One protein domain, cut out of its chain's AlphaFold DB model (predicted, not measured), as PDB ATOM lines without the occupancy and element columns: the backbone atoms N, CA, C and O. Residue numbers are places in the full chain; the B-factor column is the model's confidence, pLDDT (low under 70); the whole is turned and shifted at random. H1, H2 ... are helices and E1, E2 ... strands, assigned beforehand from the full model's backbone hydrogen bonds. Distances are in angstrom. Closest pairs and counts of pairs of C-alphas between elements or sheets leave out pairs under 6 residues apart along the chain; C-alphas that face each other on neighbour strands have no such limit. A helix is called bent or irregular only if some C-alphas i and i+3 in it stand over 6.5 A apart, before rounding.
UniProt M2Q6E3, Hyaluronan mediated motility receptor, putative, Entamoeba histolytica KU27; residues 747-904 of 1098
ATOM      1  N   LYS A 747       7.395   7.929  24.193       91.81
ATOM      2  CA  LYS A 747       7.195   7.459  22.812       91.81
ATOM      3  C   LYS A 747       7.660   8.484  21.784       91.81
ATOM      4  O   LYS A 747       8.269   8.090  20.798       91.81
ATOM      5  N   ASP A 748       7.464   9.773  22.028       91.75
ATOM      6  CA  ASP A 748       7.800  10.837  21.074       91.75
ATOM      7  C   ASP A 748       9.316  10.935  20.829       91.75
ATOM      8  O   ASP A 748       9.758  11.110  19.694       91.75
ATOM      9  N   ILE A 749      10.127  10.709  21.867       91.38
ATOM     10  CA  ILE A 749      11.589  10.601  21.773       91.38
ATOM     11  C   ILE A 749      11.990   9.360  20.962       91.38
ATOM     12  O   ILE A 749      12.823   9.486  20.063       91.38
ATOM     13  N   LYS A 750      11.363   8.195  21.201       94.12
ATOM     14  CA  LYS A 750      11.550   6.981  20.379       94.12
ATOM     15  C   LYS A 750      11.225   7.256  18.906       94.12
ATOM     16  O   LYS A 750      12.051   6.961  18.046       94.12
ATOM     17  N   MET A 751      10.080   7.876  18.611       94.38
ATOM     18  CA  MET A 751       9.679   8.202  17.237       94.38
ATOM     19  C   MET A 751      10.629   9.214  16.583       94.38
ATOM     20  O   MET A 751      11.031   9.017  15.438       94.38
ATOM     21  N   SER A 752      11.040  10.257  17.315       94.38
ATOM     22  CA  SER A 752      11.996  11.272  16.852       94.38
ATOM     23  C   SER A 752      13.369  10.675  16.533       94.38
ATOM     24  O   SER A 752      13.998  11.077  15.554       94.38
ATOM     25  N   TRP A 753      13.837   9.706  17.327       95.62
ATOM     26  CA  TRP A 753      15.054   8.958  17.020       95.62
ATOM     27  C   TRP A 753      14.873   8.068  15.795       95.62
ATOM     28  O   TRP A 753      15.633   8.235  14.845       95.62
ATOM     29  N   CYS A 754      13.863   7.193  15.772       95.56
ATOM     30  CA  CYS A 754      13.650   6.256  14.663       95.56
ATOM     31  C   CYS A 754      13.537   6.982  13.316       95.56
ATOM     32  O   CYS A 754      14.252   6.648  12.376       95.56
ATOM     33  N   ALA A 755      12.706   8.025  13.246       95.31
ATOM     34  CA  ALA A 755      12.518   8.811  12.030       95.31
ATOM     35  C   ALA A 755      13.780   9.579  11.615       95.31
ATOM     36  O   ALA A 755      14.076   9.655  10.425       95.31
ATOM     37  N   LYS A 756      14.554  10.139  12.560       94.69
ATOM     38  CA  LYS A 756      15.748  10.917  12.194       94.69
ATOM     39  C   LYS A 756      16.954  10.045  11.843       94.69
ATOM     40  O   LYS A 756      17.692  10.429  10.944       94.69
ATOM     41  N   LEU A 757      17.111   8.884  12.482       95.00
ATOM     42  CA  LEU A 757      18.065   7.841  12.082       95.00
ATOM     43  C   LEU A 757      17.761   7.366  10.656       95.00
ATOM     44  O   LEU A 757      18.613   7.477   9.776       95.00
ATOM     45  N   ASP A 758      16.527   6.920  10.408       94.12
ATOM     46  CA  ASP A 758      16.133   6.377   9.107       94.12
ATOM     47  C   ASP A 758      16.202   7.422   7.982       94.12
ATOM     48  O   ASP A 758      16.703   7.143   6.897       94.12
ATOM     49  N   SER A 759      15.831   8.673   8.282       93.31
ATOM     50  CA  SER A 759      15.992   9.824   7.386       93.31
ATOM     51  C   SER A 759      17.432  10.037   6.909       93.31
ATOM     52  O   SER A 759      17.606  10.564   5.814       93.31
ATOM     53  N   GLN A 760      18.469   9.707   7.692       91.44
ATOM     54  CA  GLN A 760      19.856   9.817   7.208       91.44
ATOM     55  C   GLN A 760      20.250   8.620   6.345       91.44
ATOM     56  O   GLN A 760      20.806   8.827   5.272       91.44
ATOM     57  N   ILE A 761      19.854   7.404   6.732       89.50
ATOM     58  CA  ILE A 761      20.074   6.195   5.922       89.50
ATOM     59  C   ILE A 761      19.419   6.350   4.530       89.50
ATOM     60  O   ILE A 761      20.063   6.081   3.517       89.50
ATOM     61  N   SER A 762      18.181   6.861   4.466       90.44
ATOM     62  CA  SER A 762      17.479   7.162   3.206       90.44
ATOM     63  C   SER A 762      18.223   8.198   2.360       90.44
ATOM     64  O   SER A 762      18.425   7.994   1.170       90.44
ATOM     65  N   GLN A 763      18.714   9.285   2.966       88.81
ATOM     66  CA  GLN A 763      19.453  10.323   2.233       88.81
ATOM     67  C   GLN A 763      20.780   9.803   1.651       88.81
ATOM     68  O   GLN A 763      21.135  10.171   0.530       88.81
ATOM     69  N   THR A 764      21.485   8.905   2.349       83.56
ATOM     70  CA  THR A 764      22.671   8.212   1.809       83.56
ATOM     71  C   THR A 764      22.298   7.259   0.663       83.56
ATOM     72  O   THR A 764      22.964   7.246  -0.376       83.56
ATOM     73  N   GLN A 765      21.202   6.502   0.806       84.25
ATOM     74  CA  GLN A 765      20.662   5.619  -0.236       84.25
ATOM     75  C   GLN A 765      20.280   6.407  -1.507       84.25
ATOM     76  O   GLN A 765      20.653   6.021  -2.612       84.25
ATOM     77  N   GLU A 766      19.625   7.559  -1.361       87.50
ATOM     78  CA  GLU A 766      19.191   8.430  -2.462       87.50
ATOM     79  C   GLU A 766      20.363   9.065  -3.214       87.50
ATOM     80  O   GLU A 766      20.385   9.038  -4.444       87.50
ATOM     81  N   GLN A 767      21.374   9.582  -2.508       83.69
ATOM     82  CA  GLN A 767      22.592  10.119  -3.136       83.69
ATOM     83  C   GLN A 767      23.329   9.045  -3.948       83.69
ATOM     84  O   GLN A 767      23.819   9.309  -5.050       83.69
ATOM     85  N   THR A 768      23.346   7.814  -3.438       79.25
ATOM     86  CA  THR A 768      23.936   6.654  -4.115       79.25
ATOM     87  C   THR A 768      23.131   6.275  -5.364       79.25
ATOM     88  O   THR A 768      23.705   6.152  -6.445       79.25
ATOM     89  N   LEU A 769      21.798   6.198  -5.269       81.56
ATOM     90  CA  LEU A 769      20.905   5.932  -6.406       81.56
ATOM     91  C   LEU A 769      20.989   7.019  -7.489       81.56
ATOM     92  O   LEU A 769      21.041   6.692  -8.675       81.56
ATOM     93  N   VAL A 770      21.067   8.302  -7.120       84.25
ATOM     94  CA  VAL A 770      21.315   9.404  -8.071       84.25
ATOM     95  C   VAL A 770      22.662   9.221  -8.773       84.25
ATOM     96  O   VAL A 770      22.733   9.327  -9.994       84.25
ATOM     97  N   THR A 771      23.717   8.884  -8.031       81.31
ATOM     98  CA  THR A 771      25.059   8.689  -8.603       81.31
ATOM     99  C   THR A 771      25.091   7.504  -9.574       81.31
ATOM    100  O   THR A 771      25.612   7.633 -10.682       81.31
ATOM    101  N   ILE A 772      24.474   6.372  -9.212       74.38
ATOM    102  CA  ILE A 772      24.368   5.181 -10.071       74.38
ATOM    103  C   ILE A 772      23.555   5.489 -11.335       74.38
ATOM    104  O   ILE A 772      24.009   5.166 -12.434       74.38
ATOM    105  N   THR A 773      22.390   6.135 -11.198       74.88
ATOM    106  CA  THR A 773      21.492   6.433 -12.328       74.88
ATOM    107  C   THR A 773      22.088   7.447 -13.305       74.88
ATOM    108  O   THR A 773      21.981   7.249 -14.513       74.88
ATOM    109  N   CYS A 774      22.795   8.473 -12.822       77.94
ATOM    110  CA  CYS A 774      23.540   9.391 -13.687       77.94
ATOM    111  C   CYS A 774      24.742   8.721 -14.381       77.94
ATOM    112  O   CYS A 774      25.081   9.104 -15.498       77.94
ATOM    113  N   SER A 775      25.379   7.730 -13.746       74.56
ATOM    114  CA  SER A 775      26.569   7.057 -14.295       74.56
ATOM    115  C   SER A 775      26.245   5.933 -15.288       74.56
ATOM    116  O   SER A 775      27.070   5.630 -16.143       74.56
ATOM    117  N   ASN A 776      25.070   5.294 -15.183       73.38
ATOM    118  CA  ASN A 776      24.708   4.098 -15.960       73.38
ATOM    119  C   ASN A 776      23.291   4.199 -16.582       73.38
ATOM    120  O   ASN A 776      22.406   3.417 -16.227       73.38
ATOM    121  N   PRO A 777      23.030   5.129 -17.521       73.56
ATOM    122  CA  PRO A 777      21.689   5.327 -18.093       73.56
ATOM    123  C   PRO A 777      21.167   4.125 -18.909       73.56
ATOM    124  O   PRO A 777      19.966   3.839 -18.914       73.56
ATOM    125  N   GLU A 778      22.056   3.377 -19.572       70.06
ATOM    126  CA  GLU A 778      21.693   2.169 -20.331       70.06
ATOM    127  C   GLU A 778      21.137   1.062 -19.425       70.06
ATOM    128  O   GLU A 778      20.162   0.395 -19.770       70.06
ATOM    129  N   LEU A 779      21.706   0.917 -18.226       67.69
ATOM    130  CA  LEU A 779      21.291  -0.056 -17.220       67.69
ATOM    131  C   LEU A 779      19.853   0.207 -16.736       67.69
ATOM    132  O   LEU A 779      19.061  -0.729 -16.627       67.69
ATOM    133  N   ILE A 780      19.474   1.474 -16.522       70.38
ATOM    134  CA  ILE A 780      18.083   1.850 -16.196       70.38
ATOM    135  C   ILE A 780      17.141   1.406 -17.322       70.38
ATOM    136  O   ILE A 780      16.058   0.883 -17.065       70.38
ATOM    137  N   SER A 781      17.564   1.581 -18.575       70.88
ATOM    138  CA  SER A 781      16.771   1.197 -19.748       70.88
ATOM    139  C   SER A 781      16.600  -0.323 -19.852       70.88
ATOM    140  O   SER A 781      15.498  -0.791 -20.141       70.88
ATOM    141  N   GLN A 782      17.636  -1.102 -19.525       67.81
ATOM    142  CA  GLN A 782      17.542  -2.562 -19.398       67.81
ATOM    143  C   GLN A 782      16.593  -2.973 -18.259       67.81
ATOM    144  O   GLN A 782      15.764  -3.863 -18.441       67.81
ATOM    145  N   TYR A 783      16.634  -2.301 -17.104       68.50
ATOM    146  CA  TYR A 783      15.701  -2.579 -16.007       68.50
ATOM    147  C   TYR A 783      14.245  -2.235 -16.347       68.50
ATOM    148  O   TYR A 783      13.365  -3.056 -16.084       68.50
ATOM    149  N   LYS A 784      13.983  -1.095 -17.008       68.25
ATOM    150  CA  LYS A 784      12.647  -0.745 -17.534       68.25
ATOM    151  C   LYS A 784      12.105  -1.824 -18.486       68.25
ATOM    152  O   LYS A 784      10.908  -2.094 -18.470       68.25
ATOM    153  N   GLN A 785      12.965  -2.477 -19.274       65.62
ATOM    154  CA  GLN A 785      12.578  -3.596 -20.148       65.62
ATOM    155  C   GLN A 785      12.326  -4.899 -19.364       65.62
ATOM    156  O   GLN A 785      11.304  -5.553 -19.570       65.62
ATOM    157  N   ASN A 786      13.211  -5.259 -18.428       59.25
ATOM    158  CA  ASN A 786      13.129  -6.513 -17.665       59.25
ATOM    159  C   ASN A 786      11.892  -6.605 -16.749       59.25
ATOM    160  O   ASN A 786      11.376  -7.699 -16.536       59.25
ATOM    161  N   ILE A 787      11.366  -5.475 -16.261       62.44
ATOM    162  CA  ILE A 787      10.126  -5.421 -15.458       62.44
ATOM    163  C   ILE A 787       8.891  -5.914 -16.253       62.44
ATOM    164  O   ILE A 787       7.889  -6.306 -15.659       62.44
ATOM    165  N   SER A 788       8.956  -5.955 -17.591       55.69
ATOM    166  CA  SER A 788       7.819  -6.295 -18.461       55.69
ATOM    167  C   SER A 788       7.624  -7.799 -18.743       55.69
ATOM    168  O   SER A 788       6.702  -8.150 -19.487       55.69
ATOM    169  N   ILE A 789       8.475  -8.701 -18.235       47.59
ATOM    170  CA  ILE A 789       8.577 -10.079 -18.758       47.59
ATOM    171  C   ILE A 789       7.989 -11.129 -17.795       47.59
ATOM    172  O   ILE A 789       8.658 -11.573 -16.873       47.59
ATOM    173  N   ASN A 790       6.734 -11.520 -18.069       48.94
ATOM    174  CA  ASN A 790       5.981 -12.784 -17.848       48.94
ATOM    175  C   ASN A 790       6.330 -13.867 -16.782       48.94
ATOM    176  O   ASN A 790       5.479 -14.736 -16.554       48.94
ATOM    177  N   ASP A 791       7.490 -13.892 -16.130       48.97
ATOM    178  CA  ASP A 791       7.951 -15.031 -15.321       48.97
ATOM    179  C   ASP A 791       7.266 -15.122 -13.950       48.97
ATOM    180  O   ASP A 791       7.803 -14.704 -12.928       48.97
ATOM    181  N   LYS A 792       6.097 -15.772 -13.880       54.84
ATOM    182  CA  LYS A 792       5.360 -16.018 -12.617       54.84
ATOM    183  C   LYS A 792       6.197 -16.652 -11.490       54.84
ATOM    184  O   LYS A 792       5.787 -16.596 -10.331       54.84
ATOM    185  N   GLU A 793       7.359 -17.229 -11.796       58.38
ATOM    186  CA  GLU A 793       8.315 -17.718 -10.802       58.38
ATOM    187  C   GLU A 793       8.935 -16.622  -9.918       58.38
ATOM    188  O   GLU A 793       9.261 -16.925  -8.768       58.38
ATOM    189  N   TYR A 794       9.048 -15.355 -10.351       63.31
ATOM    190  CA  TYR A 794       9.681 -14.327  -9.503       63.31
ATOM    191  C   TYR A 794       8.908 -14.064  -8.199       63.31
ATOM    192  O   TYR A 794       9.516 -13.741  -7.179       63.31
ATOM    193  N   LEU A 795       7.587 -14.297  -8.179       64.38
ATOM    194  CA  LEU A 795       6.748 -14.209  -6.974       64.38
ATOM    195  C   LEU A 795       6.838 -15.447  -6.055       64.38
ATOM    196  O   LEU A 795       6.149 -15.501  -5.033       64.38
ATOM    197  N   ASN A 796       7.655 -16.460  -6.369       65.31
ATOM    198  CA  ASN A 796       7.777 -17.671  -5.543       65.31
ATOM    199  C   ASN A 796       8.808 -17.569  -4.413       65.31
ATOM    200  O   ASN A 796       8.636 -18.236  -3.394       65.31
ATOM    201  N   GLN A 797       9.806 -16.689  -4.518       70.31
ATOM    202  CA  GLN A 797      10.759 -16.421  -3.434       70.31
ATOM    203  C   GLN A 797      10.240 -15.309  -2.506       70.31
ATOM    204  O   GLN A 797      10.746 -14.188  -2.518       70.31
ATOM    205  N   LEU A 798       9.198 -15.622  -1.730       78.38
ATOM    206  CA  LEU A 798       8.582 -14.719  -0.752       78.38
ATOM    207  C   LEU A 798       9.543 -14.420   0.414       78.38
ATOM    208  O   LEU A 798       9.913 -15.321   1.166       78.38
ATOM    209  N   VAL A 799       9.908 -13.145   0.574       81.38
ATOM    210  CA  VAL A 799      10.770 -12.639   1.658       81.38
ATOM    211  C   VAL A 799       9.925 -12.067   2.795       81.38
ATOM    212  O   VAL A 799      10.117 -12.440   3.949       81.38
ATOM    213  N   TRP A 800       8.979 -11.183   2.472       87.44
ATOM    214  CA  TRP A 800       8.085 -10.540   3.438       87.44
ATOM    215  C   TRP A 800       6.746 -10.182   2.791       87.44
ATOM    216  O   TRP A 800       6.665 -10.015   1.573       87.44
ATOM    217  N   GLN A 801       5.692 -10.058   3.594       89.00
ATOM    218  CA  GLN A 801       4.356  -9.692   3.130       89.00
ATOM    219  C   GLN A 801       3.533  -9.003   4.215       89.00
ATOM    220  O   GLN A 801       3.814  -9.130   5.409       89.00
ATOM    221  N   GLY A 802       2.479  -8.309   3.797       87.75
ATOM    222  CA  GLY A 802       1.552  -7.649   4.703       87.75
ATOM    223  C   GLY A 802       0.609  -6.690   3.989       87.75
ATOM    224  O   GLY A 802       0.842  -6.269   2.857       87.75
ATOM    225  N   ASP A 803      -0.458  -6.333   4.690       86.12
ATOM    226  CA  ASP A 803      -1.396  -5.302   4.273       86.12
ATOM    227  C   ASP A 803      -0.810  -3.892   4.418       86.12
ATOM    228  O   ASP A 803      -0.034  -3.614   5.338       86.12
ATOM    229  N   VAL A 804      -1.210  -3.008   3.504       86.12
ATOM    230  CA  VAL A 804      -0.844  -1.587   3.486       86.12
ATOM    231  C   VAL A 804      -2.006  -0.709   3.028       86.12
ATOM    232  O   VAL A 804      -2.894  -1.146   2.299       86.12
ATOM    233  N   GLY A 805      -1.971   0.559   3.435       80.31
ATOM    234  CA  GLY A 805      -3.018   1.531   3.135       80.31
ATOM    235  C   GLY A 805      -4.344   1.231   3.842       80.31
ATOM    236  O   GLY A 805      -4.479   0.271   4.599       80.31
ATOM    237  N   ASP A 806      -5.338   2.078   3.584       71.00
ATOM    238  CA  ASP A 806      -6.679   1.943   4.172       71.00
ATOM    239  C   ASP A 806      -7.627   1.089   3.296       71.00
ATOM    240  O   ASP A 806      -8.706   0.705   3.736       71.00
ATOM    241  N   ASN A 807      -7.208   0.752   2.067       75.94
ATOM    242  CA  ASN A 807      -8.031   0.139   1.012       75.94
ATOM    243  C   ASN A 807      -7.858  -1.395   0.890       75.94
ATOM    244  O   ASN A 807      -8.032  -1.943  -0.194       75.94
ATOM    245  N   ASP A 808      -7.443  -2.076   1.965       77.19
ATOM    246  CA  ASP A 808      -7.114  -3.521   2.001       77.19
ATOM    247  C   ASP A 808      -6.085  -4.010   0.951       77.19
ATOM    248  O   ASP A 808      -5.952  -5.213   0.695       77.19
ATOM    249  N   GLN A 809      -5.287  -3.086   0.406       90.00
ATOM    250  CA  GLN A 809      -4.158  -3.394  -0.468       90.00
ATOM    251  C   GLN A 809      -3.107  -4.248   0.253       90.00
ATOM    252  O   GLN A 809      -2.961  -4.222   1.479       90.00
ATOM    253  N   TYR A 810      -2.353  -5.018  -0.529       90.31
ATOM    254  CA  TYR A 810      -1.396  -5.989  -0.009       90.31
ATOM    255  C   TYR A 810      -0.069  -5.897  -0.757       90.31
ATOM    256  O   TYR A 810      -0.053  -5.877  -1.988       90.31
ATOM    257  N   LEU A 811       1.043  -5.854  -0.022       91.75
ATOM    258  CA  LEU A 811       2.389  -5.904  -0.585       91.75
ATOM    259  C   LEU A 811       2.998  -7.297  -0.407       91.75
ATOM    260  O   LEU A 811       2.893  -7.915   0.655       91.75
ATOM    261  N   ILE A 812       3.714  -7.738  -1.438       89.62
ATOM    262  CA  ILE A 812       4.640  -8.870  -1.399       89.62
ATOM    263  C   ILE A 812       6.037  -8.353  -1.734       89.62
ATOM    264  O   ILE A 812       6.249  -7.785  -2.805       89.62
ATOM    265  N   LEU A 813       7.003  -8.603  -0.851       88.06
ATOM    266  CA  LEU A 813       8.422  -8.498  -1.166       88.06
ATOM    267  C   LEU A 813       8.972  -9.871  -1.551       88.06
ATOM    268  O   LEU A 813       8.856 -10.851  -0.810       88.06
ATOM    269  N   THR A 814       9.642  -9.902  -2.692       79.50
ATOM    270  CA  THR A 814      10.444 -11.027  -3.179       79.50
ATOM    271  C   THR A 814      11.930 -10.677  -3.125       79.50
ATOM    272  O   THR A 814      12.297  -9.546  -2.814       79.50
ATOM    273  N   GLY A 815      12.809 -11.618  -3.479       70.69
ATOM    274  CA  GLY A 815      14.258 -11.376  -3.501       70.69
ATOM    275  C   GLY A 815      14.735 -10.211  -4.389       70.69
ATOM    276  O   GLY A 815      15.822  -9.698  -4.135       70.69
ATOM    277  N   LYS A 816      13.952  -9.794  -5.403       75.25
ATOM    278  CA  LYS A 816      14.300  -8.708  -6.354       75.25
ATOM    279  C   LYS A 816      13.183  -7.682  -6.614       75.25
ATOM    280  O   LYS A 816      13.466  -6.592  -7.108       75.25
ATOM    281  N   TYR A 817      11.929  -8.015  -6.301       84.56
ATOM    282  CA  TYR A 817      10.756  -7.201  -6.639       84.56
ATOM    283  C   TYR A 817       9.833  -6.962  -5.443       84.56
ATOM    284  O   TYR A 817       9.554  -7.888  -4.676       84.56
ATOM    285  N   LEU A 818       9.294  -5.749  -5.351       89.88
ATOM    286  CA  LEU A 818       8.186  -5.373  -4.477       89.88
ATOM    287  C   LEU A 818       6.918  -5.253  -5.338       89.88
ATOM    288  O   LEU A 818       6.894  -4.471  -6.286       89.88
ATOM    289  N   ALA A 819       5.882  -6.033  -5.034       89.56
ATOM    290  CA  ALA A 819       4.647  -6.109  -5.814       89.56
ATOM    291  C   ALA A 819       3.433  -5.688  -4.973       89.56
ATOM    292  O   ALA A 819       3.239  -6.204  -3.871       89.56
ATOM    293  N   LEU A 820       2.615  -4.775  -5.505       91.75
ATOM    294  CA  LEU A 820       1.395  -4.266  -4.868       91.75
ATOM    295  C   LEU A 820       0.150  -4.897  -5.496       91.75
ATOM    296  O   LEU A 820       0.034  -4.950  -6.716       91.75
ATOM    297  N   PHE A 821      -0.807  -5.322  -4.674       91.00
ATOM    298  CA  PHE A 821      -2.062  -5.953  -5.093       91.00
ATOM    299  C   PHE A 821      -3.272  -5.228  -4.497       91.00
ATOM    300  O   PHE A 821      -3.193  -4.666  -3.405       91.00
ATOM    301  N   ASN A 822      -4.415  -5.293  -5.190       88.75
ATOM    302  CA  ASN A 822      -5.671  -4.681  -4.734       88.75
ATOM    303  C   ASN A 822      -6.223  -5.315  -3.450       88.75
ATOM    304  O   ASN A 822      -6.956  -4.658  -2.723       88.75
ATOM    305  N   ASN A 823      -5.926  -6.591  -3.201       88.31
ATOM    306  CA  ASN A 823      -6.404  -7.337  -2.040       88.31
ATOM    307  C   ASN A 823      -5.527  -8.575  -1.772       88.31
ATOM    308  O   ASN A 823      -4.736  -9.009  -2.615       88.31
ATOM    309  N   VAL A 824      -5.727  -9.182  -0.600       87.75
ATOM    310  CA  VAL A 824      -5.007 -10.380  -0.132       87.75
ATOM    311  C   VAL A 824      -5.198 -11.605  -1.042       87.75
ATOM    312  O   VAL A 824      -4.303 -12.442  -1.132       87.75
ATOM    313  N   MET A 825      -6.344 -11.748  -1.719       86.62
ATOM    314  CA  MET A 825      -6.628 -12.932  -2.540       86.62
ATOM    315  C   MET A 825      -5.880 -12.900  -3.876       86.62
ATOM    316  O   MET A 825      -5.356 -13.932  -4.294       86.62
ATOM    317  N   ASP A 826      -5.789 -11.734  -4.513       87.44
ATOM    318  CA  ASP A 826      -4.980 -11.538  -5.722       87.44
ATOM    319  C   ASP A 826      -3.483 -11.695  -5.416       87.44
ATOM    320  O   ASP A 826      -2.759 -12.334  -6.183       87.44
ATOM    321  N   ALA A 827      -3.044 -11.218  -4.245       87.19
ATOM    322  CA  ALA A 827      -1.692 -11.429  -3.737       87.19
ATOM    323  C   ALA A 827      -1.381 -12.919  -3.493       87.19
ATOM    324  O   ALA A 827      -0.367 -13.419  -3.978       87.19
ATOM    325  N   TYR A 828      -2.271 -13.656  -2.813       86.81
ATOM    326  CA  TYR A 828      -2.126 -15.102  -2.581       86.81
ATOM    327  C   TYR A 828      -2.063 -15.895  -3.895       86.81
ATOM    328  O   TYR A 828      -1.199 -16.754  -4.071       86.81
ATOM    329  N   LYS A 829      -2.943 -15.569  -4.848       84.69
ATOM    330  CA  LYS A 829      -2.955 -16.157  -6.198       84.69
ATOM    331  C   LYS A 829      -1.778 -15.703  -7.067       84.69
ATOM    332  O   LYS A 829      -1.544 -16.309  -8.111       84.69
ATOM    333  N   LYS A 830      -1.049 -14.658  -6.653       83.69
ATOM    334  CA  LYS A 830       0.064 -14.033  -7.385       83.69
ATOM    335  C   LYS A 830      -0.366 -13.558  -8.780       83.69
ATOM    336  O   LYS A 830       0.366 -13.690  -9.762       83.69
ATOM    337  N   THR A 831      -1.584 -13.026  -8.871       78.38
ATOM    338  CA  THR A 831      -2.226 -12.581 -10.117       78.38
ATOM    339  C   THR A 831      -2.480 -11.081 -10.099       78.38
ATOM    340  O   THR A 831      -2.954 -10.556  -9.100       78.38
ATOM    341  N   SER A 832      -2.238 -10.417 -11.231       76.38
ATOM    342  CA  SER A 832      -2.625  -9.018 -11.473       76.38
ATOM    343  C   SER A 832      -2.139  -8.011 -10.409       76.38
ATOM    344  O   SER A 832      -2.966  -7.352  -9.775       76.38
ATOM    345  N   PRO A 833      -0.814  -7.861 -10.199       85.00
ATOM    346  CA  PRO A 833      -0.293  -6.750  -9.406       85.00
ATOM    347  C   PRO A 833      -0.683  -5.402 -10.040       85.00
ATOM    348  O   PRO A 833      -0.673  -5.259 -11.261       85.00
ATOM    349  N   ILE A 834      -0.999  -4.414  -9.201       86.06
ATOM    350  CA  ILE A 834      -1.231  -3.013  -9.590       86.06
ATOM    351  C   ILE A 834       0.072  -2.405 -10.119       86.06
ATOM    352  O   ILE A 834       0.085  -1.714 -11.133       86.06
ATOM    353  N   SER A 835       1.168  -2.666  -9.407       86.19
ATOM    354  CA  SER A 835       2.503  -2.181  -9.730       86.19
ATOM    355  C   SER A 835       3.573  -3.147  -9.224       86.19
ATOM    356  O   SER A 835       3.366  -3.910  -8.273       86.19
ATOM    357  N   LEU A 836       4.716  -3.128  -9.908       85.94
ATOM    358  CA  LEU A 836       5.864  -3.993  -9.668       85.94
ATOM    359  C   LEU A 836       7.127  -3.132  -9.707       85.94
ATOM    360  O   LEU A 836       7.468  -2.578 -10.749       85.94
ATOM    361  N   TYR A 837       7.817  -3.026  -8.576       86.00
ATOM    362  CA  TYR A 837       9.023  -2.218  -8.436       86.00
ATOM    363  C   TYR A 837      10.243  -3.124  -8.296       86.00
ATOM    364  O   TYR A 837      10.243  -4.044  -7.475       86.00
ATOM    365  N   LEU A 838      11.307  -2.842  -9.047       81.94
ATOM    366  CA  LEU A 838      12.610  -3.448  -8.794       81.94
ATOM    367  C   LEU A 838      13.202  -2.826  -7.526       81.94
ATOM    368  O   LEU A 838      13.427  -1.619  -7.468       81.94
ATOM    369  N   THR A 839      13.487  -3.639  -6.514       81.12
ATOM    370  CA  THR A 839      13.869  -3.129  -5.186       81.12
ATOM    371  C   THR A 839      15.241  -2.444  -5.184       81.12
ATOM    372  O   THR A 839      15.480  -1.557  -4.374       81.12
ATOM    373  N   GLN A 840      16.096  -2.785  -6.155       77.50
ATOM    374  CA  GLN A 840      17.380  -2.132  -6.443       77.50
ATOM    375  C   GLN A 840      17.227  -0.660  -6.888       77.50
ATOM    376  O   GLN A 840      18.155   0.120  -6.711       77.50
ATOM    377  N   CYS A 841      16.074  -0.264  -7.445       81.12
ATOM    378  CA  CYS A 841      15.781   1.119  -7.852       81.12
ATOM    379  C   CYS A 841      15.158   1.976  -6.729       81.12
ATOM    380  O   CYS A 841      14.916   3.166  -6.942       81.12
ATOM    381  N   LEU A 842      14.816   1.391  -5.575       87.88
ATOM    382  CA  LEU A 842      14.018   2.068  -4.551       87.88
ATOM    383  C   LEU A 842      14.887   2.756  -3.497       87.88
ATOM    384  O   LEU A 842      15.707   2.104  -2.850       87.88
ATOM    385  N   SER A 843      14.613   4.036  -3.234       91.31
ATOM    386  CA  SER A 843      14.781   4.577  -1.879       91.31
ATOM    387  C   SER A 843      13.595   4.145  -1.014       91.31
ATOM    388  O   SER A 843      12.487   3.959  -1.527       91.31
ATOM    389  N   VAL A 844      13.817   3.997   0.293       93.62
ATOM    390  CA  VAL A 844      12.769   3.721   1.279       93.62
ATOM    391  C   VAL A 844      13.023   4.517   2.558       93.62
ATOM    392  O   VAL A 844      14.125   4.470   3.106       93.62
ATOM    393  N   ILE A 845      11.994   5.216   3.042       95.12
ATOM    394  CA  ILE A 845      12.049   6.080   4.229       95.12
ATOM    395  C   ILE A 845      10.900   5.782   5.195       95.12
ATOM    396  O   ILE A 845       9.740   5.661   4.791       95.12
ATOM    397  N   PHE A 846      11.208   5.682   6.486       96.25
ATOM    398  CA  PHE A 846      10.210   5.576   7.547       96.25
ATOM    399  C   PHE A 846       9.498   6.914   7.804       96.25
ATOM    400  O   PHE A 846      10.142   7.940   8.019       96.25
ATOM    401  N   GLU A 847       8.164   6.892   7.870       94.56
ATOM    402  CA  GLU A 847       7.338   8.072   8.138       94.56
ATOM    403  C   GLU A 847       6.462   7.846   9.384       94.56
ATOM    404  O   GLU A 847       5.475   7.102   9.344       94.56
ATOM    405  N   PRO A 848       6.814   8.446  10.537       91.50
ATOM    406  CA  PRO A 848       6.110   8.187  11.785       91.50
ATOM    407  C   PRO A 848       4.654   8.697  11.736       91.50
ATOM    408  O   PRO A 848       4.386   9.730  11.126       91.50
ATOM    409  N   PRO A 849       3.709   8.028  12.427       92.00
ATOM    410  CA  PRO A 849       3.947   6.947  13.384       92.00
ATOM    411  C   PRO A 849       3.972   5.532  12.784       92.00
ATOM    412  O   PRO A 849       4.625   4.658  13.355       92.00
ATOM    413  N   THR A 850       3.256   5.282  11.684       93.19
ATOM    414  CA  THR A 850       3.006   3.924  11.159       93.19
ATOM    415  C   THR A 850       3.085   3.825   9.632       93.19
ATOM    416  O   THR A 850       2.568   2.862   9.063       93.19
ATOM    417  N   SER A 851       3.729   4.777   8.958       94.88
ATOM    418  CA  SER A 851       3.865   4.799   7.499       94.88
ATOM    419  C   SER A 851       5.309   4.578   7.050       94.88
ATOM    420  O   SER A 851       6.261   4.697   7.823       94.88
ATOM    421  N   PHE A 852       5.482   4.272   5.772       95.81
ATOM    422  CA  PHE A 852       6.754   4.393   5.070       95.81
ATOM    423  C   PHE A 852       6.495   4.866   3.641       95.81
ATOM    424  O   PHE A 852       5.429   4.601   3.087       95.81
ATOM    425  N   SER A 853       7.463   5.544   3.037       95.69
ATOM    426  CA  SER A 853       7.418   5.919   1.623       95.69
ATOM    427  C   SER A 853       8.526   5.235   0.838       95.69
ATOM    428  O   SER A 853       9.610   4.991   1.369       95.69
ATOM    429  N   ILE A 854       8.262   4.969  -0.440       94.56
ATOM    430  CA  ILE A 854       9.279   4.592  -1.426       94.56
ATOM    431  C   ILE A 854       9.394   5.663  -2.512       94.56
ATOM    432  O   ILE A 854       8.422   6.359  -2.806       94.56
ATOM    433  N   ILE A 855      10.571   5.769  -3.126       92.56
ATOM    434  CA  ILE A 855      10.805   6.586  -4.326       92.56
ATOM    435  C   ILE A 855      11.503   5.699  -5.354       92.56
ATOM    436  O   ILE A 855      12.562   5.140  -5.064       92.56
ATOM    437  N   ASN A 856      10.922   5.565  -6.548       89.50
ATOM    438  CA  ASN A 856      11.523   4.794  -7.635       89.50
ATOM    439  C   ASN A 856      12.480   5.670  -8.454       89.50
ATOM    440  O   ASN A 856      12.048   6.509  -9.241       89.50
ATOM    441  N   TYR A 857      13.789   5.452  -8.310       85.25
ATOM    442  CA  TYR A 857      14.811   6.184  -9.069       85.25
ATOM    443  C   TYR A 857      14.924   5.743 -10.531       85.25
ATOM    444  O   TYR A 857      15.595   6.413 -11.315       85.25
ATOM    445  N   CYS A 858      14.237   4.661 -10.903       78.69
ATOM    446  CA  CYS A 858      14.079   4.227 -12.284       78.69
ATOM    447  C   CYS A 858      12.812   4.803 -12.954       78.69
ATOM    448  O   CYS A 858      12.638   4.575 -14.148       78.69
ATOM    449  N   ASP A 859      11.970   5.572 -12.246       79.56
ATOM    450  CA  ASP A 859      10.905   6.389 -12.852       79.56
ATOM    451  C   ASP A 859      11.370   7.834 -13.063       79.56
ATOM    452  O   ASP A 859      11.941   8.463 -12.173       79.56
ATOM    453  N   ASP A 860      11.063   8.397 -14.232       75.81
ATOM    454  CA  ASP A 860      11.580   9.710 -14.643       75.81
ATOM    455  C   ASP A 860      10.970  10.866 -13.820       75.81
ATOM    456  O   ASP A 860      11.613  11.892 -13.604       75.81
ATOM    457  N   ASN A 861       9.757  10.664 -13.286       79.56
ATOM    458  CA  ASN A 861       9.079  11.596 -12.379       79.56
ATOM    459  C   ASN A 861       9.608  11.545 -10.933       79.56
ATOM    460  O   ASN A 861       9.391  12.505 -10.194       79.56
ATOM    461  N   LYS A 862      10.245  10.432 -10.526       84.75
ATOM    462  CA  LYS A 862      10.689  10.132  -9.145       84.75
ATOM    463  C   LYS A 862       9.604  10.384  -8.087       84.75
ATOM    464  O   LYS A 862       9.849  10.997  -7.051       84.75
ATOM    465  N   GLU A 863       8.387   9.925  -8.371       87.88
ATOM    466  CA  GLU A 863       7.231  10.119  -7.494       87.88
ATOM    467  C   GLU A 863       7.383   9.340  -6.174       87.88
ATOM    468  O   GLU A 863       7.882   8.211  -6.142       87.88
ATOM    469  N   LYS A 864       6.960   9.971  -5.074       92.94
ATOM    470  CA  LYS A 864       7.037   9.428  -3.716       92.94
ATOM    471  C   LYS A 864       5.717   8.752  -3.351       92.94
ATOM    472  O   LYS A 864       4.686   9.412  -3.261       92.94
ATOM    473  N   ILE A 865       5.762   7.445  -3.107       92.56
ATOM    474  CA  ILE A 865       4.579   6.611  -2.861       92.56
ATOM    475  C   ILE A 865       4.542   6.209  -1.385       92.56
ATOM    476  O   ILE A 865       5.396   5.450  -0.927       92.56
ATOM    477  N   THR A 866       3.547   6.711  -0.649       94.50
ATOM    478  CA  THR A 866       3.386   6.487   0.797       94.50
ATOM    479  C   THR A 866       2.441   5.329   1.109       94.50
ATOM    480  O   THR A 866       1.277   5.325   0.708       94.50
ATOM    481  N   PHE A 867       2.908   4.389   1.926       93.50
ATOM    482  CA  PHE A 867       2.144   3.265   2.454       93.50
ATOM    483  C   PHE A 867       1.914   3.425   3.961       93.50
ATOM    484  O   PHE A 867       2.857   3.441   4.752       93.50
ATOM    485  N   LYS A 868       0.645   3.485   4.382       92.81
ATOM    486  CA  LYS A 868       0.264   3.316   5.796       92.81
ATOM    487  C   LYS A 868       0.349   1.842   6.189       92.81
ATOM    488  O   LYS A 868       0.094   0.969   5.362       92.81
ATOM    489  N   THR A 869       0.623   1.557   7.458       90.88
ATOM    490  CA  THR A 869       0.633   0.196   8.018       90.88
ATOM    491  C   THR A 869      -0.063   0.143   9.382       90.88
ATOM    492  O   THR A 869      -0.373   1.170   9.991       90.88
ATOM    493  N   THR A 870      -0.281  -1.070   9.896       86.75
ATOM    494  CA  THR A 870      -0.998  -1.329  11.157       86.75
ATOM    495  C   THR A 870      -0.260  -0.902  12.433       86.75
ATOM    496  O   THR A 870      -0.857  -0.932  13.510       86.75
ATOM    497  N   SER A 871       1.044  -0.609  12.366       88.81
ATOM    498  CA  SER A 871       1.885  -0.302  13.534       88.81
ATOM    499  C   SER A 871       3.261   0.238  13.130       88.81
ATOM    500  O   SER A 871       3.735  -0.004  12.024       88.81
ATOM    501  N   THR A 872       3.956   0.893  14.062       91.00
ATOM    502  CA  THR A 872       5.359   1.310  13.896       91.00
ATOM    503  C   THR A 872       6.267   0.128  13.525       91.00
ATOM    504  O   THR A 872       7.028   0.226  12.568       91.00
ATOM    505  N   ALA A 873       6.105  -1.023  14.188       89.25
ATOM    506  CA  ALA A 873       6.797  -2.267  13.850       89.25
ATOM    507  C   ALA A 873       6.563  -2.753  12.415       89.25
ATOM    508  O   ALA A 873       7.509  -3.191  11.768       89.25
ATOM    509  N   ALA A 874       5.333  -2.673  11.897       89.00
ATOM    510  CA  ALA A 874       5.051  -3.086  10.524       89.00
ATOM    511  C   ALA A 874       5.750  -2.160   9.514       89.00
ATOM    512  O   ALA A 874       6.387  -2.651   8.584       89.00
ATOM    513  N   ALA A 875       5.704  -0.842   9.733       92.50
ATOM    514  CA  ALA A 875       6.403   0.133   8.899       92.50
ATOM    515  C   ALA A 875       7.932  -0.035   8.938       92.50
ATOM    516  O   ALA A 875       8.554  -0.152   7.886       92.50
ATOM    517  N   LEU A 876       8.545  -0.109  10.126       92.94
ATOM    518  CA  LEU A 876      10.000  -0.262  10.247       92.94
ATOM    519  C   LEU A 876      10.505  -1.611   9.710       92.94
ATOM    520  O   LEU A 876      11.613  -1.670   9.184       92.94
ATOM    521  N   LEU A 877       9.698  -2.677   9.745       89.94
ATOM    522  CA  LEU A 877      10.056  -3.940   9.090       89.94
ATOM    523  C   LEU A 877       9.940  -3.875   7.566       89.94
ATOM    524  O   LEU A 877      10.811  -4.412   6.886       89.94
ATOM    525  N   TRP A 878       8.938  -3.188   7.009       91.69
ATOM    526  CA  TRP A 878       8.899  -2.914   5.568       91.69
ATOM    527  C   TRP A 878      10.142  -2.144   5.112       91.69
ATOM    528  O   TRP A 878      10.805  -2.560   4.162       91.69
ATOM    529  N   VAL A 879      10.501  -1.085   5.841       92.44
ATOM    530  CA  VAL A 879      11.720  -0.296   5.614       92.44
ATOM    531  C   VAL A 879      12.970  -1.181   5.701       92.44
ATOM    532  O   VAL A 879      13.779  -1.178   4.773       92.44
ATOM    533  N   PHE A 880      13.093  -2.006   6.748       89.50
ATOM    534  CA  PHE A 880      14.201  -2.952   6.905       89.50
ATOM    535  C   PHE A 880      14.326  -3.913   5.719       89.50
ATOM    536  O   PHE A 880      15.395  -4.008   5.113       89.50
ATOM    537  N   TYR A 881      13.251  -4.630   5.380       87.06
ATOM    538  CA  TYR A 881      13.292  -5.693   4.378       87.06
ATOM    539  C   TYR A 881      13.489  -5.156   2.955       87.06
ATOM    540  O   TYR A 881      14.233  -5.767   2.186       87.06
ATOM    541  N   ILE A 882      12.900  -4.004   2.610       88.38
ATOM    542  CA  ILE A 882      13.154  -3.342   1.320       88.38
ATOM    543  C   ILE A 882      14.630  -2.920   1.241       88.38
ATOM    544  O   ILE A 882      15.312  -3.241   0.259       88.38
ATOM    545  N   ARG A 883      15.172  -2.303   2.303       86.25
ATOM    546  CA  ARG A 883      16.578  -1.869   2.352       86.25
ATOM    547  C   ARG A 883      17.579  -3.034   2.340       86.25
ATOM    548  O   ARG A 883      18.678  -2.873   1.812       86.25
ATOM    549  N   GLN A 884      17.195  -4.240   2.781       76.81
ATOM    550  CA  GLN A 884      18.034  -5.441   2.619       76.81
ATOM    551  C   GLN A 884      18.303  -5.833   1.163       76.81
ATOM    552  O   GLN A 884      19.227  -6.604   0.922       76.81
ATOM    553  N   SER A 885      17.535  -5.357   0.181       67.12
ATOM    554  CA  SER A 885      17.892  -5.586  -1.227       67.12
ATOM    555  C   SER A 885      19.036  -4.686  -1.709       67.12
ATOM    556  O   SER A 885      19.819  -5.110  -2.552       67.12
ATOM    557  N   PHE A 886      19.164  -3.495  -1.118       65.19
ATOM    558  CA  PHE A 886      20.188  -2.496  -1.419       65.19
ATOM    559  C   PHE A 886      21.516  -2.840  -0.717       65.19
ATOM    560  O   PHE A 886      22.564  -2.928  -1.351       65.19
ATOM    561  N   ILE A 887      21.461  -3.163   0.584       54.81
ATOM    562  CA  ILE A 887      22.641  -3.516   1.403       54.81
ATOM    563  C   ILE A 887      23.393  -4.753   0.863       54.81
ATOM    564  O   ILE A 887      24.607  -4.850   1.008       54.81
ATOM    565  N   LYS A 888      22.699  -5.674   0.178       51.62
ATOM    566  CA  LYS A 888      23.288  -6.888  -0.424       51.62
ATOM    567  C   LYS A 888      24.267  -6.645  -1.577       51.62
ATOM    568  O   LYS A 888      24.910  -7.600  -2.006       51.62
ATOM    569  N   GLN A 889      24.310  -5.441  -2.147       49.38
ATOM    570  CA  GLN A 889      24.923  -5.208  -3.465       49.38
ATOM    571  C   GLN A 889      25.838  -3.981  -3.526       49.38
ATOM    572  O   GLN A 889      26.404  -3.680  -4.575       49.38
ATOM    573  N   HIS A 890      26.007  -3.260  -2.417       47.75
ATOM    574  CA  HIS A 890      26.735  -1.995  -2.416       47.75
ATOM    575  C   HIS A 890      27.787  -1.948  -1.308       47.75
ATOM    576  O   HIS A 890      27.485  -1.694  -0.143       47.75
ATOM    577  N   SER A 891      29.056  -2.083  -1.699       42.91
ATOM    578  CA  SER A 891      30.066  -1.187  -1.141       42.91
ATOM    579  C   SER A 891      29.792   0.205  -1.707       42.91
ATOM    580  O   SER A 891      29.746   0.367  -2.925       42.91
ATOM    581  N   PHE A 892      29.627   1.212  -0.851       50.66
ATOM    582  CA  PHE A 892      29.378   2.591  -1.292       50.66
ATOM    583  C   PHE A 892      30.621   3.227  -1.959       50.66
ATOM    584  O   PHE A 892      30.543   4.284  -2.585       50.66
ATOM    585  N   ASP A 893      31.764   2.540  -1.895       42.25
ATOM    586  CA  ASP A 893      32.964   2.823  -2.673       42.25
ATOM    587  C   ASP A 893      32.828   2.389  -4.152       42.25
ATOM    588  O   ASP A 893      32.916   1.205  -4.487       42.25
ATOM    589  N   LYS A 894      32.795   3.405  -5.027       42.34
ATOM    590  CA  LYS A 894      33.234   3.421  -6.445       42.34
ATOM    591  C   LYS A 894      32.279   2.904  -7.533       42.34
ATOM    592  O   LYS A 894      31.525   1.950  -7.406       42.34
ATOM    593  N   THR A 895      32.409   3.565  -8.683       44.38
ATOM    594  CA  THR A 895      31.594   3.509  -9.910       44.38
ATOM    595  C   THR A 895      31.797   2.252 -10.773       44.38
ATOM    596  O   THR A 895      31.708   2.312 -11.998       44.38
ATOM    597  N   SER A 896      32.102   1.104 -10.166       41.59
ATOM    598  CA  SER A 896      32.394  -0.129 -10.906       41.59
ATOM    599  C   SER A 896      31.117  -0.798 -11.448       41.59
ATOM    600  O   SER A 896      30.176  -0.986 -10.678       41.59
ATOM    601  N   PRO A 897      31.075  -1.282 -12.707       41.75
ATOM    602  CA  PRO A 897      29.972  -2.115 -13.206       41.75
ATOM    603  C   PRO A 897      29.748  -3.417 -12.415       41.75
ATOM    604  O   PRO A 897      28.723  -4.077 -12.573       41.75
ATOM    605  N   GLU A 898      30.690  -3.799 -11.546       43.59
ATOM    606  CA  GLU A 898      30.605  -5.003 -10.714       43.59
ATOM    607  C   GLU A 898      29.607  -4.910  -9.543       43.59
ATOM    608  O   GLU A 898      29.399  -5.909  -8.856       43.59
ATOM    609  N   ILE A 899      28.935  -3.761  -9.371       46.03
ATOM    610  CA  ILE A 899      27.858  -3.484  -8.395       46.03
ATOM    611  C   ILE A 899      26.756  -4.570  -8.336       46.03
ATOM    612  O   ILE A 899      26.065  -4.693  -7.331       46.03
ATOM    613  N   PHE A 900      26.585  -5.393  -9.375       47.66
ATOM    614  CA  PHE A 900      25.549  -6.440  -9.418       47.66
ATOM    615  C   PHE A 900      26.054  -7.866  -9.146       47.66
ATOM    616  O   PHE A 900      25.290  -8.822  -9.291       47.66
ATOM    617  N   LYS A 901      27.312  -8.033  -8.714       44.38
ATOM    618  CA  LYS A 901      27.791  -9.306  -8.151       44.38
ATOM    619  C   LYS A 901      27.149  -9.543  -6.777       44.38
ATOM    620  O   LYS A 901      27.043  -8.632  -5.962       44.38
ATOM    621  N   GLU A 902      26.720 -10.774  -6.506       45.03
ATOM    622  CA  GLU A 902      26.053 -11.126  -5.244       45.03
ATOM    623  C   GLU A 902      27.056 -11.231  -4.076       45.03
ATOM    624  O   GLU A 902      27.646 -12.287  -3.835       45.03
ATOM    625  N   GLU A 903      27.234 -10.147  -3.314       46.47
ATOM    626  CA  GLU A 903      27.933 -10.203  -2.027       46.47
ATOM    627  C   GLU A 903      27.061 -10.861  -0.943       46.47
ATOM    628  O   GLU A 903      25.856 -10.637  -0.824       46.47
ATOM    629  N   LYS A 904      27.685 -11.666  -0.075       46.44
ATOM    630  CA  LYS A 904      26.995 -12.419   0.991       46.44
ATOM    631  C   LYS A 904      26.707 -11.590   2.253       46.44
ATOM    632  O   LYS A 904      26.694 -12.138   3.354       46.44
TER     633      LYS A 904
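AT A GLANCE: This is residues 747 to 904 of the 1098 residues of the protein "Hyaluronan mediated motility receptor, putative" of Entamoeba histolytica KU27 (UniProt M2Q6E3). Two small sheets, E1 to E4 and E5 to E7, share one helix, H5, which covers one face of each. The long helix H1 runs along E5 on the other face of the three-stranded sheet, H2 and H3 lead from it to the four-stranded sheet, short H4 lies on that sheet's other face, and the last stretch, with H6, trails away from the two sheets. The printed part has 158 residues with six named helices and seven named strands, in the order H1 H2 H3 E1 E2 E3 H4 E4 E5 E6 E7 H5 H6. The sheets run E1 E2 E3 E4 and E5 E6 E7, both antiparallel, and the class is mixed, helices and strands. The whole is compact, with a radius of gyration of the C-alphas of 15.7 A and spans of 41 by 40 by 32 A.

IN THESE COORDINATES: Find C-alpha 747 at (7.195, 7.459, 22.812); from there H1, residues 747 to 775, runs 41.9 A to C-alpha 775 at (26.569, 7.057, -14.295). Next come H2, residues 777 to 786, 14.6 A long, and H3, residues 792 to 796. Strands E1, residues 798 to 804, and E2, residues 809 to 814, each measure 16.7 A, and E3 is residues 817 to 821. H4, residues 824 to 829, precedes E4, residues 835 to 838. Then read E5, residues 842 to 847, 15.5 A; E6, residues 851 to 856, 17.0 A; and E7, residues 864 to 868, 13.2 A. H5, residues 872 to 887, is 21.9 A long. H6, residues 897 to 900, ends at C-alpha 900, (25.549, -6.440, -9.418); it is irregular, with C-alphas 897 and 900 7.3 A apart.

HOW THE PARTS SIT: Start with H1, which is on the sheet E5 E6 E7 at a height of 5.8 A, over E5 and along the strands at 10 degrees on the local plane; the closest C-alphas of H1 and E5 are those of Ser 762 and Ile 845, 5.6 A apart. H5 lies on the opposite face, over E5 and E6 at a height of 8.5 A, and its closest C-alphas to E6 are Ala 875 and Ser 851, 5.5 A. E5, E6 and E7 form a meander, each strand the antiparallel neighbour of the one before; look for N 845 and O 853 at 2.9 A, and N 867 and O 852 at 2.8 A. H5 is also on the other sheet, over E1 and E2 at a height of 9.9 A. There E1, E2 and E3 form a second meander, with N 813 and O 800 at 2.8 A and N 812 and O 819 at 2.9 A; E4 pairs with E3 through N 818 and O 837, 2.9 A. H4 lies over E2 on the opposite face from H5, at a height of 8.5 A. H3 only grazes this sheet, with residues 794 to 796. Between the sheets, the closest C-alphas of E1 and E7 are Val 804 and Lys 868, 5.5 A. Every O i to N i+4 pair is within hydrogen-bond range in H1, H2 and H4; H5 has 10 of 12, H3 has 0 of 1 with 1 of 2 O i to N i+3 pairs, and H6 is too short for such a pair.

THE WHOLE: The two C-alphas farthest apart, those of Ile 749 and Asn 790, are 46.3 A apart. The printed part has no cut and no long link; E6 to E7 and H5 to H6 are short, the others tight. H6 is apart from each other named element. The mean pLDDT of the printed part is 79.0; look for values under 70 at residue 779, residues 782 to 796 and residues 885 to 904.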